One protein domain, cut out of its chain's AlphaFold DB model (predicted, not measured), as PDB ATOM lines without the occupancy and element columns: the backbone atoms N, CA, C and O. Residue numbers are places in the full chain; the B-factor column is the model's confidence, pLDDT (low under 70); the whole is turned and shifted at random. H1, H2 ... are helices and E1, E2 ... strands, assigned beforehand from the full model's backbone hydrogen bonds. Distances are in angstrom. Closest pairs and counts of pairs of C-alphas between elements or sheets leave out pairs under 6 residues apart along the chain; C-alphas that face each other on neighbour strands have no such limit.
ATOM      1  N   VAL A  93     -19.584   5.082  89.488       92.62
ATOM      2  CA  VAL A  93     -20.519   4.588  90.506       92.62
ATOM      3  C   VAL A  93     -20.638   3.079  90.362       92.62
ATOM      4  O   VAL A  93     -20.933   2.564  89.284       92.62
ATOM      5  N   VAL A  94     -20.418   2.371  91.460       93.94
ATOM      6  CA  VAL A  94     -20.372   0.917  91.504       93.94
ATOM      7  C   VAL A  94     -21.339   0.358  92.536       93.94
ATOM      8  O   VAL A  94     -21.624   0.981  93.560       93.94
ATOM      9  N   THR A  95     -21.827  -0.849  92.262       94.31
ATOM     10  CA  THR A  95     -22.613  -1.641  93.211       94.31
ATOM     11  C   THR A  95     -21.716  -2.712  93.804       94.31
ATOM     12  O   THR A  95     -21.155  -3.542  93.080       94.31
ATOM     13  N   CYS A  96     -21.585  -2.715  95.124       94.88
ATOM     14  CA  CYS A  96     -20.724  -3.638  95.841       94.88
ATOM     15  C   CYS A  96     -21.462  -4.354  96.973       94.88
ATOM     16  O   CYS A  96     -22.468  -3.871  97.483       94.88
ATOM     17  N   ILE A  97     -20.968  -5.531  97.345       95.50
ATOM     18  CA  ILE A  97     -21.477  -6.327  98.463       95.50
ATOM     19  C   ILE A  97     -20.448  -6.278  99.583       95.50
ATOM     20  O   ILE A  97     -19.270  -6.551  99.354       95.50
ATOM     21  N   VAL A  98     -20.876  -5.952 100.799       95.56
ATOM     22  CA  VAL A  98     -19.992  -5.914 101.969       95.56
ATOM     23  C   VAL A  98     -19.640  -7.343 102.384       95.56
ATOM     24  O   VAL A  98     -20.511  -8.113 102.782       95.56
ATOM     25  N   LEU A  99     -18.361  -7.704 102.314       94.88
ATOM     26  CA  LEU A  99     -17.870  -9.030 102.705       94.88
ATOM     27  C   LEU A  99     -17.506  -9.081 104.186       94.88
ATOM     28  O   LEU A  99     -17.854 -10.022 104.892       94.88
ATOM     29  N   SER A 100     -16.778  -8.071 104.654       93.75
ATOM     30  CA  SER A 100     -16.334  -7.992 106.038       93.75
ATOM     31  C   SER A 100     -16.217  -6.551 106.496       93.75
ATOM     32  O   SER A 100     -16.115  -5.612 105.699       93.75
ATOM     33  N   ARG A 101     -16.256  -6.379 107.814       92.88
ATOM     34  CA  ARG A 101     -16.353  -5.077 108.446       92.88
ATOM     35  C   ARG A 101     -15.395  -4.983 109.620       92.88
ATOM     36  O   ARG A 101     -15.446  -5.805 110.526       92.88
ATOM     37  N   THR A 102     -14.582  -3.942 109.596       92.38
ATOM     38  CA  THR A 102     -13.677  -3.538 110.668       92.38
ATOM     39  C   THR A 102     -14.068  -2.115 111.085       92.38
ATOM     40  O   THR A 102     -14.539  -1.354 110.235       92.38
ATOM     41  N   PRO A 103     -13.831  -1.678 112.335       89.25
ATOM     42  CA  PRO A 103     -14.167  -0.311 112.760       89.25
ATOM     43  C   PRO A 103     -13.558   0.805 111.890       89.25
ATOM     44  O   PRO A 103     -14.116   1.897 111.790       89.25
ATOM     45  N   LYS A 104     -12.415   0.539 111.237       88.75
ATOM     46  CA  LYS A 104     -11.703   1.498 110.371       88.75
ATOM     47  C   LYS A 104     -12.023   1.377 108.879       88.75
ATOM     48  O   LYS A 104     -11.928   2.373 108.164       88.75
ATOM     49  N   LEU A 105     -12.366   0.178 108.401       91.56
ATOM     50  CA  LEU A 105     -12.640  -0.077 106.985       91.56
ATOM     51  C   LEU A 105     -13.653  -1.211 106.781       91.56
ATOM     52  O   LEU A 105     -13.700  -2.159 107.559       91.56
ATOM     53  N   ALA A 106     -14.424  -1.141 105.702       93.81
ATOM     54  CA  ALA A 106     -15.269  -2.223 105.212       93.81
ATOM     55  C   ALA A 106     -14.692  -2.772 103.906       93.81
ATOM     56  O   ALA A 106     -14.438  -2.012 102.967       93.81
ATOM     57  N   ARG A 107     -14.501  -4.093 103.839       94.94
ATOM     58  CA  ARG A 107     -14.096  -4.778 102.607       94.94
ATOM     59  C   ARG A 107     -15.342  -5.169 101.834       94.94
ATOM     60  O   ARG A 107     -16.245  -5.807 102.374       94.94
ATOM     61  N   CYS A 108     -15.365  -4.804 100.568       95.25
ATOM     62  CA  CYS A 108     -16.497  -4.998  99.683       95.25
ATOM     63  C   CYS A 108     -16.045  -5.703  98.401       95.25
ATOM     64  O   CYS A 108     -14.906  -5.560  97.961       95.25
ATOM     65  N   LEU A 109     -16.954  -6.450  97.787       95.19
ATOM     66  CA  LEU A 109     -16.785  -7.028  96.462       95.19
ATOM     67  C   LEU A 109     -17.575  -6.191  95.467       95.19
ATOM     68  O   LEU A 109     -18.787  -6.047  95.615       95.19
ATOM     69  N   ILE A 110     -16.908  -5.640  94.462       94.00
ATOM     70  CA  ILE A 110     -17.562  -4.890  93.397       94.00
ATOM     71  C   ILE A 110     -18.193  -5.892  92.432       94.00
ATOM     72  O   ILE A 110     -17.534  -6.805  91.948       94.00
ATOM     73  N   THR A 111     -19.488  -5.722  92.180       92.19
ATOM     74  CA  THR A 111     -20.268  -6.625  91.321       92.19
ATOM     75  C   THR A 111     -20.706  -5.954  90.030       92.19
ATOM     76  O   THR A 111     -20.775  -6.610  88.995       92.19
ATOM     77  N   HIS A 112     -21.000  -4.653  90.076       90.81
ATOM     78  CA  HIS A 112     -21.450  -3.897  88.914       90.81
ATOM     79  C   HIS A 112     -20.760  -2.539  88.855       90.81
ATOM     80  O   HIS A 112     -20.564  -1.896  89.889       90.81
ATOM     81  N   VAL A 113     -20.457  -2.090  87.641       90.81
ATOM     82  CA  VAL A 113     -20.016  -0.729  87.323       90.81
ATOM     83  C   VAL A 113     -21.148  -0.072  86.542       90.81
ATOM     84  O   VAL A 113     -21.487  -0.492  85.438       90.81
ATOM     85  N   GLY A 114     -21.806   0.918  87.142       86.81
ATOM     86  CA  GLY A 114     -23.036   1.490  86.601       86.81
ATOM     87  C   GLY A 114     -24.124   0.426  86.413       86.81
ATOM     88  O   GLY A 114     -24.645  -0.119  87.383       86.81
ATOM     89  N   LYS A 115     -24.474   0.144  85.154       82.38
ATOM     90  CA  LYS A 115     -25.478  -0.868  84.770       82.38
ATOM     91  C   LYS A 115     -24.862  -2.211  84.365       82.38
ATOM     92  O   LYS A 115     -25.584  -3.183  84.178       82.38
ATOM     93  N   VAL A 116     -23.545  -2.251  84.213       83.88
ATOM     94  CA  VAL A 116     -22.804  -3.388  83.680       83.88
ATOM     95  C   VAL A 116     -22.360  -4.296  84.819       83.88
ATOM     96  O   VAL A 116     -21.785  -3.832  85.804       83.88
ATOM     97  N   LYS A 117     -22.605  -5.601  84.680       85.69
ATOM     98  CA  LYS A 117     -22.099  -6.614  85.609       85.69
ATOM     99  C   LYS A 117     -20.644  -6.957  85.288       85.69
ATOM    100  O   LYS A 117     -20.327  -7.298  84.153       85.69
ATOM    101  N   LEU A 118     -19.793  -6.931  86.307       84.75
ATOM    102  CA  LEU A 118     -18.423  -7.430  86.228       84.75
ATOM    103  C   LEU A 118     -18.425  -8.966  86.247       84.75
ATOM    104  O   LEU A 118     -19.112  -9.584  87.064       84.75
ATOM    105  N   SER A 119     -17.648  -9.584  85.356       78.31
ATOM    106  CA  SER A 119     -17.355 -11.025  85.413       78.31
ATOM    107  C   SER A 119     -16.359 -11.357  86.519       78.31
ATOM    108  O   SER A 119     -16.451 -12.415  87.143       78.31
ATOM    109  N   ASP A 120     -15.424 -10.441  86.755       83.06
ATOM    110  CA  ASP A 120     -14.249 -10.685  87.574       83.06
ATOM    111  C   ASP A 120     -14.480 -10.235  89.016       83.06
ATOM    112  O   ASP A 120     -15.204  -9.277  89.301       83.06
ATOM    113  N   MET A 121     -13.838 -10.933  89.953       84.38
ATOM    114  CA  MET A 121     -13.919 -10.600  91.371       84.38
ATOM    115  C   MET A 121     -13.024  -9.404  91.685       84.38
ATOM    116  O   MET A 121     -11.841  -9.557  91.988       84.38
ATOM    117  N   VAL A 122     -13.603  -8.207  91.654       90.69
ATOM    118  CA  VAL A 122     -12.889  -6.971  91.979       90.69
ATOM    119  C   VAL A 122     -13.136  -6.583  93.433       90.69
ATOM    120  O   VAL A 122     -14.275  -6.426  93.874       90.69
ATOM    121  N   LYS A 123     -12.060  -6.405  94.198       93.25
ATOM    122  CA  LYS A 123     -12.129  -6.019  95.610       93.25
ATOM    123  C   LYS A 123     -12.109  -4.502  95.760       93.25
ATOM    124  O   LYS A 123     -11.364  -3.800  95.082       93.25
ATOM    125  N   GLY A 124     -12.920  -4.007  96.685       94.50
ATOM    126  CA  GLY A 124     -12.965  -2.602  97.059       94.50
ATOM    127  C   GLY A 124     -12.971  -2.416  98.572       94.50
ATOM    128  O   GLY A 124     -13.364  -3.302  99.332       94.50
ATOM    129  N   ILE A 125     -12.541  -1.245  99.022       94.88
ATOM    130  CA  ILE A 125     -12.512  -0.854 100.427       94.88
ATOM    131  C   ILE A 125     -13.234   0.481 100.587       94.88
ATOM    132  O   ILE A 125     -12.955   1.440  99.870       94.88
ATOM    133  N   ILE A 126     -14.116   0.552 101.581       93.81
ATOM    134  CA  ILE A 126     -14.712   1.801 102.058       93.81
ATOM    135  C   ILE A 126     -14.083   2.112 103.411       93.81
ATOM    136  O   ILE A 126     -14.180   1.310 104.342       93.81
ATOM    137  N   ARG A 127     -13.418   3.259 103.526       91.44
ATOM    138  CA  ARG A 127     -12.820   3.702 104.792       91.44
ATOM    139  C   ARG A 127     -13.755   4.634 105.548       91.44
ATOM    140  O   ARG A 127     -14.638   5.251 104.953       91.44
ATOM    141  N   ARG A 128     -13.536   4.743 106.857       88.94
ATOM    142  CA  ARG A 128     -14.365   5.535 107.773       88.94
ATOM    143  C   ARG A 128     -14.496   6.999 107.339       88.94
ATOM    144  O   ARG A 128     -15.584   7.561 107.366       88.94
ATOM    145  N   GLU A 129     -13.395   7.593 106.892       88.06
ATOM    146  CA  GLU A 129     -13.318   8.976 106.416       88.06
ATOM    147  C   GLU A 129     -14.207   9.267 105.194       88.06
ATOM    148  O   GLU A 129     -14.583  10.410 104.970       88.06
ATOM    149  N   TYR A 130     -14.613   8.241 104.440       86.00
ATOM    150  CA  TYR A 130     -15.400   8.389 103.214       86.00
ATOM    151  C   TYR A 130     -16.904   8.080 103.398       86.00
ATOM    152  O   TYR A 130     -17.623   7.834 102.422       86.00
ATOM    153  N   ILE A 131     -17.408   8.078 104.642       81.88
ATOM    154  CA  ILE A 131     -18.793   7.689 105.004       81.88
ATOM    155  C   ILE A 131     -19.746   8.886 105.170       81.88
ATOM    156  O   ILE A 131     -20.902   8.715 105.526       81.88
ATOM    157  N   SER A 132     -19.373  10.061 104.665       71.56
ATOM    158  CA  SER A 132     -20.108  11.340 104.751       71.56
ATOM    159  C   SER A 132     -19.765  12.145 105.996       71.56
ATOM    160  O   SER A 132     -19.699  11.636 107.111       71.56
ATOM    161  N   GLU A 133     -19.578  13.442 105.775       62.06
ATOM    162  CA  GLU A 133     -19.241  14.431 106.798       62.06
ATOM    163  C   GLU A 133     -20.490  15.022 107.468       62.06
ATOM    164  O   GLU A 133     -20.416  15.490 108.605       62.06
ATOM    165  N   LYS A 134     -21.651  14.973 106.791       64.50
ATOM    166  CA  LYS A 134     -22.897  15.633 107.232       64.50
ATOM    167  C   LYS A 134     -23.538  14.970 108.455       64.50
ATOM    168  O   LYS A 134     -24.194  15.646 109.241       64.50
ATOM    169  N   HIS A 135     -23.345  13.665 108.634       61.69
ATOM    170  CA  HIS A 135     -23.929  12.893 109.732       61.69
ATOM    171  C   HIS A 135     -22.825  12.188 110.525       61.69
ATOM    172  O   HIS A 135     -22.602  10.990 110.359       61.69
ATOM    173  N   ARG A 136     -22.130  12.937 111.396       61.91
ATOM    174  CA  ARG A 136     -21.049  12.407 112.253       61.91
ATOM    175  C   ARG A 136     -21.484  11.199 113.093       61.91
ATOM    176  O   ARG A 136     -20.667  10.313 113.326       61.91
ATOM    177  N   ASP A 137     -22.763  11.111 113.450       60.50
ATOM    178  CA  ASP A 137     -23.331   9.999 114.229       60.50
ATOM    179  C   ASP A 137     -23.374   8.667 113.452       60.50
ATOM    180  O   ASP A 137     -23.450   7.596 114.044       60.50
ATOM    181  N   LEU A 138     -23.281   8.718 112.118       63.78
ATOM    182  CA  LEU A 138     -23.149   7.555 111.231       63.78
ATOM    183  C   LEU A 138     -21.714   7.357 110.731       63.78
ATOM    184  O   LEU A 138     -21.473   6.546 109.839       63.78
ATOM    185  N   SER A 139     -20.743   8.084 111.288       68.62
ATOM    186  CA  SER A 139     -19.345   7.964 110.858       68.62
ATOM    187  C   SER A 139     -18.734   6.605 111.194       68.62
ATOM    188  O   SER A 139     -17.669   6.270 110.682       68.62
ATOM    189  N   GLU A 140     -19.398   5.800 112.021       83.88
ATOM    190  CA  GLU A 140     -18.988   4.435 112.290       83.88
ATOM    191  C   GLU A 140     -19.428   3.491 111.172       83.88
ATOM    192  O   GLU A 140     -20.582   3.426 110.746       83.88
ATOM    193  N   ILE A 141     -18.479   2.676 110.728       88.25
ATOM    194  CA  ILE A 141     -18.737   1.638 109.731       88.25
ATOM    195  C   ILE A 141     -19.737   0.621 110.281       88.25
ATOM    196  O   ILE A 141     -20.576   0.105 109.541       88.25
ATOM    197  N   GLU A 142     -19.661   0.346 111.584       88.06
ATOM    198  CA  GLU A 142     -20.498  -0.652 112.231       88.06
ATOM    199  C   GLU A 142     -21.976  -0.277 112.303       88.06
ATOM    200  O   GLU A 142     -22.846  -1.151 112.289       88.06
ATOM    201  N   THR A 143     -22.272   1.013 112.331       87.44
ATOM    202  CA  THR A 143     -23.646   1.505 112.310       87.44
ATOM    203  C   THR A 143     -24.125   1.747 110.883       87.44
ATOM    204  O   THR A 143     -25.309   1.601 110.607       87.44
ATOM    205  N   SER A 144     -23.222   2.054 109.947       87.12
ATOM    206  CA  SER A 144     -23.588   2.358 108.560       87.12
ATOM    207  C   SER A 144     -23.849   1.131 107.685       87.12
ATOM    208  O   SER A 144     -24.785   1.154 106.882       87.12
ATOM    209  N   PHE A 145     -23.047   0.070 107.821       92.31
ATOM    210  CA  PHE A 145     -23.041  -1.069 106.894       92.31
ATOM    211  C   PHE A 145     -23.087  -2.403 107.628       92.31
ATOM    212  O   PHE A 145     -22.374  -2.590 108.603       92.31
ATOM    213  N   GLY A 146     -23.877  -3.361 107.151       91.62
ATOM    214  CA  GLY A 146     -23.870  -4.754 107.604       91.62
ATOM    215  C   GLY A 146     -23.142  -5.678 106.636       91.62
ATOM    216  O   GLY A 146     -22.949  -5.354 105.469       91.62
ATOM    217  N   ILE A 147     -22.749  -6.850 107.129       93.62
ATOM    218  CA  ILE A 147     -22.182  -7.913 106.293       93.62
ATOM    219  C   ILE A 147     -23.280  -8.443 105.363       93.62
ATOM    220  O   ILE A 147     -24.391  -8.708 105.816       93.62
ATOM    221  N   GLY A 148     -22.967  -8.597 104.077       93.06
ATOM    222  CA  GLY A 148     -23.913  -9.021 103.044       93.06
ATOM    223  C   GLY A 148     -24.804  -7.902 102.497       93.06
ATOM    224  O   GLY A 148     -25.578  -8.149 101.574       93.06
ATOM    225  N   ASP A 149     -24.691  -6.677 103.017       94.06
ATOM    226  CA  ASP A 149     -25.422  -5.541 102.463       94.06
ATOM    227  C   ASP A 149     -24.899  -5.190 101.070       94.06
ATOM    228  O   ASP A 149     -23.697  -5.244 100.799       94.06
ATOM    229  N   THR A 150     -25.818  -4.768 100.206       94.25
ATOM    230  CA  THR A 150     -25.481  -4.213  98.896       94.25
ATOM    231  C   THR A 150     -25.433  -2.696  99.001       94.25
ATOM    232  O   THR A 150     -26.416  -2.056  99.382       94.25
ATOM    233  N   VAL A 151     -24.285  -2.124  98.661       94.44
ATOM    234  CA  VAL A 151     -23.950  -0.711  98.817       94.44
ATOM    235  C   VAL A 151     -23.643  -0.109  97.451       94.44
ATOM    236  O   VAL A 151     -22.959  -0.706  96.622       94.44
ATOM    237  N   LEU A 152     -24.154   1.095  97.223       93.81
ATOM    238  CA  LEU A 152     -23.770   1.958  96.117       93.81
ATOM    239  C   LEU A 152     -22.662   2.886  96.593       93.81
ATOM    240  O   LEU A 152     -22.829   3.601  97.582       93.81
ATOM    241  N   ALA A 153     -21.541   2.875  95.887       94.38
ATOM    242  CA  ALA A 153     -20.382   3.693  96.207       94.38
ATOM    243  C   ALA A 153     -19.751   4.252  94.930       94.38
ATOM    244  O   ALA A 153     -19.988   3.742  93.838       94.38
ATOM    245  N   ARG A 154     -18.933   5.293  95.060       94.62
ATOM    246  CA  ARG A 154     -18.137   5.848  93.962       94.62
ATOM    247  C   ARG A 154     -16.673   5.501  94.167       94.62
ATOM    248  O   ARG A 154     -16.163   5.644  95.277       94.62
ATOM    249  N   ILE A 155     -15.991   5.069  93.114       94.56
ATOM    250  CA  ILE A 155     -14.546   4.833  93.162       94.56
ATOM    251  C   ILE A 155     -13.833   6.183  93.243       94.56
ATOM    252  O   ILE A 155     -14.028   7.041  92.389       94.56
ATOM    253  N   VAL A 156     -13.003   6.366  94.265       93.50
ATOM    254  CA  VAL A 156     -12.173   7.567  94.452       93.50
ATOM    255  C   VAL A 156     -10.764   7.339  93.923       93.50
ATOM    256  O   VAL A 156     -10.146   8.256  93.396       93.50
ATOM    257  N   GLY A 157     -10.251   6.118  94.045       93.19
ATOM    258  CA  GLY A 157      -8.899   5.800  93.615       93.19
ATOM    259  C   GLY A 157      -8.585   4.317  93.716       93.19
ATOM    260  O   GLY A 157      -9.440   3.499  94.061       93.19
ATOM    261  N   ILE A 158      -7.335   3.987  93.423       91.75
ATOM    262  CA  ILE A 158      -6.790   2.633  93.481       91.75
ATOM    263  C   ILE A 158      -5.674   2.648  94.527       91.75
ATOM    264  O   ILE A 158      -4.816   3.527  94.493       91.75
ATOM    265  N   GLY A 159      -5.739   1.735  95.497       86.06
ATOM    266  CA  GLY A 159      -4.690   1.535  96.501       86.06
ATOM    267  C   GLY A 159      -3.787   0.353  96.144       86.06
ATOM    268  O   GLY A 159      -3.541   0.092  94.970       86.06
ATOM    269  N   ASP A 160      -3.352  -0.399  97.158       86.69
ATOM    270  CA  ASP A 160      -2.518  -1.610  97.046       86.69
ATOM    271  C   ASP A 160      -3.278  -2.804  96.413       86.69
ATOM    272  O   ASP A 160      -3.464  -3.853  97.029       86.69
ATOM    273  N   GLY A 161      -3.806  -2.628  95.199       84.75
ATOM    274  CA  GLY A 161      -4.610  -3.613  94.464       84.75
ATOM    275  C   GLY A 161      -6.106  -3.636  94.810       84.75
ATOM    276  O   GLY A 161      -6.883  -4.248  94.081       84.75
ATOM    277  N   ASP A 162      -6.529  -2.944  95.871       91.94
ATOM    278  CA  ASP A 162      -7.940  -2.772  96.234       91.94
ATOM    279  C   ASP A 162      -8.440  -1.372  95.797       91.94
ATOM    280  O   ASP A 162      -7.762  -0.357  95.991       91.94
ATOM    281  N   PHE A 163      -9.653  -1.291  95.240       94.12
ATOM    282  CA  PHE A 163     -10.271  -0.012  94.865       94.12
ATOM    283  C   PHE A 163     -10.760   0.746  96.101       94.12
ATOM    284  O   PHE A 163     -11.530   0.217  96.902       94.12
ATOM    285  N   ILE A 164     -10.362   2.005  96.255       94.75
ATOM    286  CA  ILE A 164     -10.821   2.864  97.348       94.75
ATOM    287  C   ILE A 164     -12.125   3.524  96.917       94.75
ATOM    288  O   ILE A 164     -12.185   4.214  95.899       94.75
ATOM    289  N   MET A 165     -13.177   3.314  97.703       94.19
ATOM    290  CA  MET A 165     -14.525   3.772  97.395       94.19
ATOM    291  C   MET A 165     -15.063   4.697  98.485       94.19
ATOM    292  O   MET A 165     -14.763   4.540  99.671       94.19
ATOM    293  N   SER A 166     -15.911   5.632  98.072       92.81
ATOM    294  CA  SER A 166     -16.592   6.582  98.940       92.81
ATOM    295  C   SER A 166     -18.100   6.471  98.811       92.81
ATOM    296  O   SER A 166     -18.640   6.200  97.740       92.81
ATOM    297  N   THR A 167     -18.785   6.708  99.925       91.81
ATOM    298  CA  THR A 167     -20.245   6.844  99.963       91.81
ATOM    299  C   THR A 167     -20.657   8.260 100.346       91.81
ATOM    300  O   THR A 167     -21.805   8.467 100.698       91.81
ATOM    301  N   GLY A 168     -19.749   9.241 100.348       87.50
ATOM    302  CA  GLY A 168     -19.989  10.570 100.926       87.50
ATOM    303  C   GLY A 168     -21.227  11.315 100.405       87.50
ATOM    304  O   GLY A 168     -21.808  12.097 101.155       87.50
ATOM    305  N   GLU A 169     -21.646  11.036  99.170       88.00
ATOM    306  CA  GLU A 169     -22.823  11.623  98.519       88.00
ATOM    307  C   GLU A 169     -24.150  11.070  99.064       88.00
ATOM    308  O   GLU A 169     -24.271   9.882  99.349       88.00
ATOM    309  N   ASP A 170     -25.187  11.909  99.093       86.00
ATOM    310  CA  ASP A 170     -26.522  11.550  99.607       86.00
ATOM    311  C   ASP A 170     -27.213  10.448  98.762       86.00
ATOM    312  O   ASP A 170     -28.056   9.685  99.241       86.00
ATOM    313  N   ASN A 171     -26.834  10.327  97.485       88.50
ATOM    314  CA  ASN A 171     -27.336   9.296  96.571       88.50
ATOM    315  C   ASN A 171     -26.634   7.936  96.740       88.50
ATOM    316  O   ASN A 171     -27.061   6.959  96.125       88.50
ATOM    317  N   LEU A 172     -25.566   7.872  97.544       90.94
ATOM    318  CA  LEU A 172     -24.724   6.695  97.750       90.94
ATOM    319  C   LEU A 172     -24.888   6.160  99.179       90.94
ATOM    320  O   LEU A 172     -25.086   6.903 100.138       90.94
ATOM    321  N   GLY A 173     -24.800   4.843  99.336       91.56
ATOM    322  CA  GLY A 173     -25.095   4.164 100.596       91.56
ATOM    323  C   GLY A 173     -25.691   2.779 100.387       91.56
ATOM    324  O   GLY A 173     -25.652   2.218  99.295       91.56
ATOM    325  N   VAL A 174     -26.242   2.210 101.452       92.50
ATOM    326  CA  VAL A 174     -26.928   0.919 101.446       92.50
ATOM    327  C   VAL A 174     -28.154   1.005 100.545       92.50
ATOM    328  O   VAL A 174     -29.053   1.818 100.770       92.50
ATOM    329  N   ALA A 175     -28.176   0.149  99.527       91.00
ATOM    330  CA  ALA A 175     -29.299   0.004  98.617       91.00
ATOM    331  C   ALA A 175     -30.202  -1.176  98.998       91.00
ATOM    332  O   ALA A 175     -31.422  -1.105  98.860       91.00
ATOM    333  N   GLN A 176     -29.613  -2.259  99.501       90.06
ATOM    334  CA  GLN A 176     -30.346  -3.445  99.924       90.06
ATOM    335  C   GLN A 176     -29.695  -4.034 101.169       90.06
ATOM    336  O   GLN A 176     -28.478  -4.206 101.220       90.06
ATOM    337  N   SER A 177     -30.525  -4.373 102.152       91.44
ATOM    338  CA  SER A 177     -30.104  -5.056 103.370       91.44
ATOM    339  C   SER A 177     -31.083  -6.175 103.699       91.44
ATOM    340  O   SER A 177     -32.289  -6.066 103.439       91.44
ATOM    341  N   VAL A 178     -30.555  -7.263 104.248       90.31
ATOM    342  CA  VAL A 178     -31.328  -8.435 104.657       90.31
ATOM    343  C   VAL A 178     -31.333  -8.497 106.178       90.31
ATOM    344  O   VAL A 178     -30.289  -8.483 106.826       90.31
ATOM    345  N   SER A 179     -32.528  -8.557 106.757       90.31
ATOM    346  CA  SER A 179     -32.705  -8.737 108.198       90.31
ATOM    347  C   SER A 179     -32.241 -10.127 108.649       90.31
ATOM    348  O   SER A 179     -32.195 -11.068 107.859       90.31
ATOM    349  N   LYS A 180     -32.008 -10.308 109.956       88.25
ATOM    350  CA  LYS A 180     -31.697 -11.631 110.542       88.25
ATOM    351  C   LYS A 180     -32.773 -12.688 110.261       88.25
ATOM    352  O   LYS A 180     -32.479 -13.874 110.247       88.25
ATOM    353  N   ALA A 181     -34.011 -12.251 110.028       85.00
ATOM    354  CA  ALA A 181     -35.137 -13.112 109.685       85.00
ATOM    355  C   ALA A 181     -35.180 -13.513 108.194       85.00
ATOM    356  O   ALA A 181     -36.124 -14.181 107.786       85.00
ATOM    357  N   GLY A 182     -34.216 -13.077 107.374       86.38
ATOM    358  CA  GLY A 182     -34.141 -13.389 105.942       86.38
ATOM    359  C   GLY A 182     -34.993 -12.494 105.034       86.38
ATOM    360  O   GLY A 182     -35.021 -12.702 103.826       86.38
ATOM    361  N   PHE A 183     -35.673 -11.479 105.580       86.56
ATOM    362  CA  PHE A 183     -36.497 -10.544 104.799       86.56
ATOM    363  C   PHE A 183     -35.717  -9.292 104.408       86.56
ATOM    364  O   PHE A 183     -34.909  -8.797 105.202       86.56
ATOM    365  N   PHE A 184     -36.015  -8.738 103.229       88.19
ATOM    366  CA  PHE A 184     -35.469  -7.450 102.805       88.19
ATOM    367  C   PHE A 184     -36.015  -6.328 103.680       88.19
ATOM    368  O   PHE A 184     -37.231  -6.202 103.864       88.19
ATOM    369  N   MET A 185     -35.103  -5.527 104.218       89.62
ATOM    370  CA  MET A 185     -35.449  -4.379 105.045       89.62
ATOM    371  C   MET A 185     -35.969  -3.231 104.181       89.62
ATOM    372  O   MET A 185     -35.542  -3.049 103.041       89.62
ATOM    373  N   VAL A 186     -36.881  -2.442 104.739       89.19
ATOM    374  CA  VAL A 186     -37.478  -1.275 104.088       89.19
ATOM    375  C   VAL A 186     -36.852  -0.014 104.683       89.19
ATOM    376  O   VAL A 186     -36.749   0.088 105.908       89.19
ATOM    377  N   PRO A 187     -36.413   0.954 103.867       89.75
ATOM    378  CA  PRO A 187     -35.902   2.209 104.395       89.75
ATOM    379  C   PRO A 187     -37.040   3.036 105.003       89.75
ATOM    380  O   PRO A 187     -38.052   3.275 104.349       89.75
ATOM    381  N   ILE A 188     -36.872   3.485 106.251       87.56
ATOM    382  CA  ILE A 188     -37.791   4.456 106.877       87.56
ATOM    383  C   ILE A 188     -37.282   5.885 106.657       87.56
ATOM    384  O   ILE A 188     -38.058   6.832 106.589       87.56
ATOM    385  N   GLY A 189     -35.965   6.046 106.543       85.31
ATOM    386  CA  GLY A 189     -35.323   7.327 106.295       85.31
ATOM    387  C   GLY A 189     -33.861   7.145 105.912       85.31
ATOM    388  O   GLY A 189     -33.436   6.066 105.508       85.31
ATOM    389  N   TRP A 190     -33.083   8.213 106.050       82.88
ATOM    390  CA  TRP A 190     -31.674   8.268 105.639       82.88
ATOM    391  C   TRP A 190     -30.741   7.416 106.498       82.88
ATOM    392  O   TRP A 190     -29.687   6.984 106.041       82.88
ATOM    393  N   THR A 191     -31.130   7.180 107.750       86.25
ATOM    394  CA  THR A 191     -30.245   6.631 108.784       86.25
ATOM    395  C   THR A 191     -30.709   5.283 109.332       86.25
ATOM    396  O   THR A 191     -30.026   4.692 110.170       86.25
ATOM    397  N   LYS A 192     -31.884   4.798 108.907       89.00
ATOM    398  CA  LYS A 192     -32.539   3.623 109.493       89.00
ATOM    399  C   LYS A 192     -33.311   2.817 108.452       89.00
ATOM    400  O   LYS A 192     -34.036   3.374 107.624       89.00
ATOM    401  N   MET A 193     -33.217   1.496 108.572       90.81
ATOM    402  CA  MET A 193     -34.063   0.534 107.865       90.81
ATOM    403  C   MET A 193     -34.837  -0.316 108.874       90.81
ATOM    404  O   MET A 193     -34.333  -0.611 109.955       90.81
ATOM    405  N   GLU A 194     -36.047  -0.735 108.521       90.69
ATOM    406  CA  GLU A 194     -36.898  -1.594 109.347       90.69
ATOM    407  C   GLU A 194     -37.192  -2.919 108.656       90.69
ATOM    408  O   GLU A 194     -37.443  -2.994 107.450       90.69
ATOM    409  N   CYS A 195     -37.184  -3.990 109.443       89.50
ATOM    410  CA  CYS A 195     -37.667  -5.280 108.989       89.50
ATOM    411  C   CYS A 195     -39.207  -5.291 108.953       89.50
ATOM    412  O   CYS A 195     -39.841  -5.135 109.997       89.50
ATOM    413  N   PRO A 196     -39.847  -5.597 107.811       87.31
ATOM    414  CA  PRO A 196     -41.308  -5.575 107.688       87.31
ATOM    415  C   PRO A 196     -42.024  -6.672 108.495       87.31
ATOM    416  O   PRO A 196     -43.245  -6.633 108.635       87.31
ATOM    417  N   ARG A 197     -41.294  -7.685 108.983       84.81
ATOM    418  CA  ARG A 197     -41.852  -8.800 109.766       84.81
ATOM    419  C   ARG A 197     -41.637  -8.614 111.263       84.81
ATOM    420  O   ARG A 197     -42.594  -8.717 112.019       84.81
ATOM    421  N   THR A 198     -40.397  -8.375 111.683       88.25
ATOM    422  CA  THR A 198     -40.045  -8.262 113.108       88.25
ATOM    423  C   THR A 198     -40.215  -6.845 113.648       88.25
ATOM    424  O   THR A 198     -40.205  -6.673 114.861       88.25
ATOM    425  N   ARG A 199     -40.371  -5.840 112.769       88.44
ATOM    426  CA  ARG A 199     -40.353  -4.402 113.099       88.44
ATOM    427  C   ARG A 199     -39.073  -3.938 113.798       88.44
ATOM    428  O   ARG A 199     -39.022  -2.871 114.401       88.44
ATOM    429  N   GLU A 200     -38.013  -4.738 113.708       91.06
ATOM    430  CA  GLU A 200     -36.703  -4.345 114.206       91.06
ATOM    431  C   GLU A 200     -36.120  -3.261 113.307       91.06
ATOM    432  O   GLU A 200     -35.989  -3.442 112.090       91.06
ATOM    433  N   VAL A 201     -35.745  -2.148 113.929       91.50
ATOM    434  CA  VAL A 201     -35.093  -1.021 113.270       91.50
ATOM    435  C   VAL A 201     -33.586  -1.167 113.429       91.50
ATOM    436  O   VAL A 201     -33.085  -1.308 114.543       91.50
ATOM    437  N   GLN A 202     -32.858  -1.110 112.319       90.44
ATOM    438  CA  GLN A 202     -31.400  -1.122 112.310       90.44
ATOM    439  C   GLN A 202     -30.868   0.204 111.764       90.44
ATOM    440  O   GLN A 202     -31.387   0.695 110.753       90.44
ATOM    441  N   PRO A 203     -29.836   0.789 112.401       90.25
ATOM    442  CA  PRO A 203     -29.133   1.916 111.817       90.25
ATOM    443  C   PRO A 203     -28.432   1.446 110.539       90.25
ATOM    444  O   PRO A 203     -27.845   0.363 110.516       90.25
ATOM    445  N   LYS A 204     -28.570   2.231 109.469       90.31
ATOM    446  CA  LYS A 204     -27.935   2.020 108.162       90.31
ATOM    447  C   LYS A 204     -27.833   3.357 107.448       90.31
ATOM    448  O   LYS A 204     -28.768   4.152 107.500       90.31
ATOM    449  N   LYS A 205     -26.761   3.571 106.695       88.94
ATOM    450  CA  LYS A 205     -26.677   4.717 105.789       88.94
ATOM    451  C   LYS A 205     -27.422   4.400 104.495       88.94
ATOM    452  O   LYS A 205     -26.870   3.727 103.633       88.94
ATOM    453  N   VAL A 206     -28.665   4.843 104.360       88.94
ATOM    454  CA  VAL A 206     -29.522   4.504 103.214       88.94
ATOM    455  C   VAL A 206     -29.284   5.468 102.053       88.94
ATOM    456  O   VAL A 206     -29.306   6.682 102.242       88.94
ATOM    457  N   ALA A 207     -29.110   4.933 100.843       86.38
ATOM    458  CA  ALA A 207     -29.009   5.737  99.627       86.38
ATOM    459  C   ALA A 207     -30.365   6.353  99.227       86.38
ATOM    460  O   ALA A 207     -31.375   5.641  99.173       86.38
ATOM    461  N   LYS A 208     -30.384   7.641  98.844       81.75
ATOM    462  CA  LYS A 208     -31.608   8.346  98.403       81.75
ATOM    463  C   LYS A 208     -32.391   7.607  97.319       81.75
ATOM    464  O   LYS A 208     -33.609   7.490  97.398       81.75
ATOM    465  N   ILE A 209     -31.685   7.073  96.320       73.50
ATOM    466  CA  ILE A 209     -32.288   6.419  95.146       73.50
ATOM    467  C   ILE A 209     -33.255   5.303  95.564       73.50
ATOM    468  O   ILE A 209     -34.251   5.055  94.889       73.50
ATOM    469  N   VAL A 210     -32.985   4.640  96.688       63.66
ATOM    470  CA  VAL A 210     -33.830   3.556  97.198       63.66
ATOM    471  C   VAL A 210     -35.098   4.079  97.867       63.66
ATOM    472  O   VAL A 210     -36.126   3.408  97.813       63.66
ATOM    473  N   GLN A 211     -35.059   5.282  98.441       60.59
ATOM    474  CA  GLN A 211     -36.243   5.941  98.988       60.59
ATOM    475  C   GLN A 211     -37.198   6.355  97.862       60.59
ATOM    476  O   GLN A 211     -38.388   6.057  97.932       60.59
ATOM    477  N   ASP A 212     -36.659   6.949  96.793       62.19
ATOM    478  CA  ASP A 212     -37.451   7.464  95.671       62.19
ATOM    479  C   ASP A 212     -38.047   6.339  94.803       62.19
ATOM    480  O   ASP A 212     -39.130   6.491  94.240       62.19
ATOM    481  N   ARG A 213     -37.354   5.192  94.673       57.72
ATOM    482  CA  ARG A 213     -37.727   4.153  93.698       57.72
ATOM    483  C   ARG A 213     -38.675   3.059  94.152       57.72
ATOM    484  O   ARG A 213     -39.064   2.328  93.248       57.72
TER     485      ARG A 213
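AT A GLANCE: This is residues 93 to 213 of the 250 residues of the protein "Exosome complex component CSL4" of Folsomia candida (UniProt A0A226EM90). You are looking at a small closed barrel of five strands, E1, E2, E3, E5 and E4 round the ring, with E6 paired onto E4 beside it. At one end of the long axis a small separate hairpin, E7 and E8, forms a second part; short H1 is outside the barrel near E8, and short H2 packs on E6. The printed part has 121 residues with two named helices and eight named strands, in the order E1 E2 E3 H1 E4 E5 E6 E7 E8 H2, mostly strand; the barrel sheet is mixed, the pair E7 and E8 antiparallel. It is compact, with a radius of gyration of the C-alphas of 13.5 A and spans of 41 by 32 by 26 A.

HOW THE PARTS SIT: Start with E1, residues 93 to 101, E2, residues 105 to 113, and E3, residues 116 to 127: they form a meander, each strand the antiparallel neighbour of the one before. Look for N 97 and O 109 at 2.8 A between E1 and E2, and N 108 and O 124 at 2.8 A between E2 and E3. H1, residues 141 to 144, is on the barrel, outside it, at a height over the sheet of 6.6 A. E4, residues 150 to 158, is antiparallel to E1, with N 151 and O 96 at 2.8 A, and bends by 66 degrees at residue 154. E5, residues 163 to 166, makes a hairpin with E4, with N 156 and O 164 at 2.8 A, and is parallel to E3, with N 125 and O 163 at 2.8 A. E6, residues 173 to 176, is antiparallel to E4, with N 152 and O 173 at 2.8 A. E7, residues 192 to 194, and E8, residues 201 to 203, form a hairpin, with N 202 and O 193 at 2.8 A. The closest C-alphas of H1 and E8 are those of Thr 143 and Pro 203, 5.5 A. H2, residues 208 to 213, is on the barrel; its closest C-alphas with E6 are those of Val 210 and Ala 175, 5.9 A. Every O i to N i+4 pair is within hydrogen-bond range in H2; H1 is too short for such a pair.

IN THESE COORDINATES: Find C-alpha 93 at (-20.519, 4.588, 90.506), where E1 begins its 20.8 A. E2 measures 21.0 A, E3 24.4 A and E4 20.6 A. H2 ends at C-alpha 213, (-37.727, 4.153, 93.698).

THE WHOLE: The C-alphas of Asp 160 and Arg 197 are the two farthest apart, 42.0 A. The printed part has no cut; the links E3 to H1 and E6 to E7 are long. Residues 133 to 139 and 210 to 213 have pLDDT under 70.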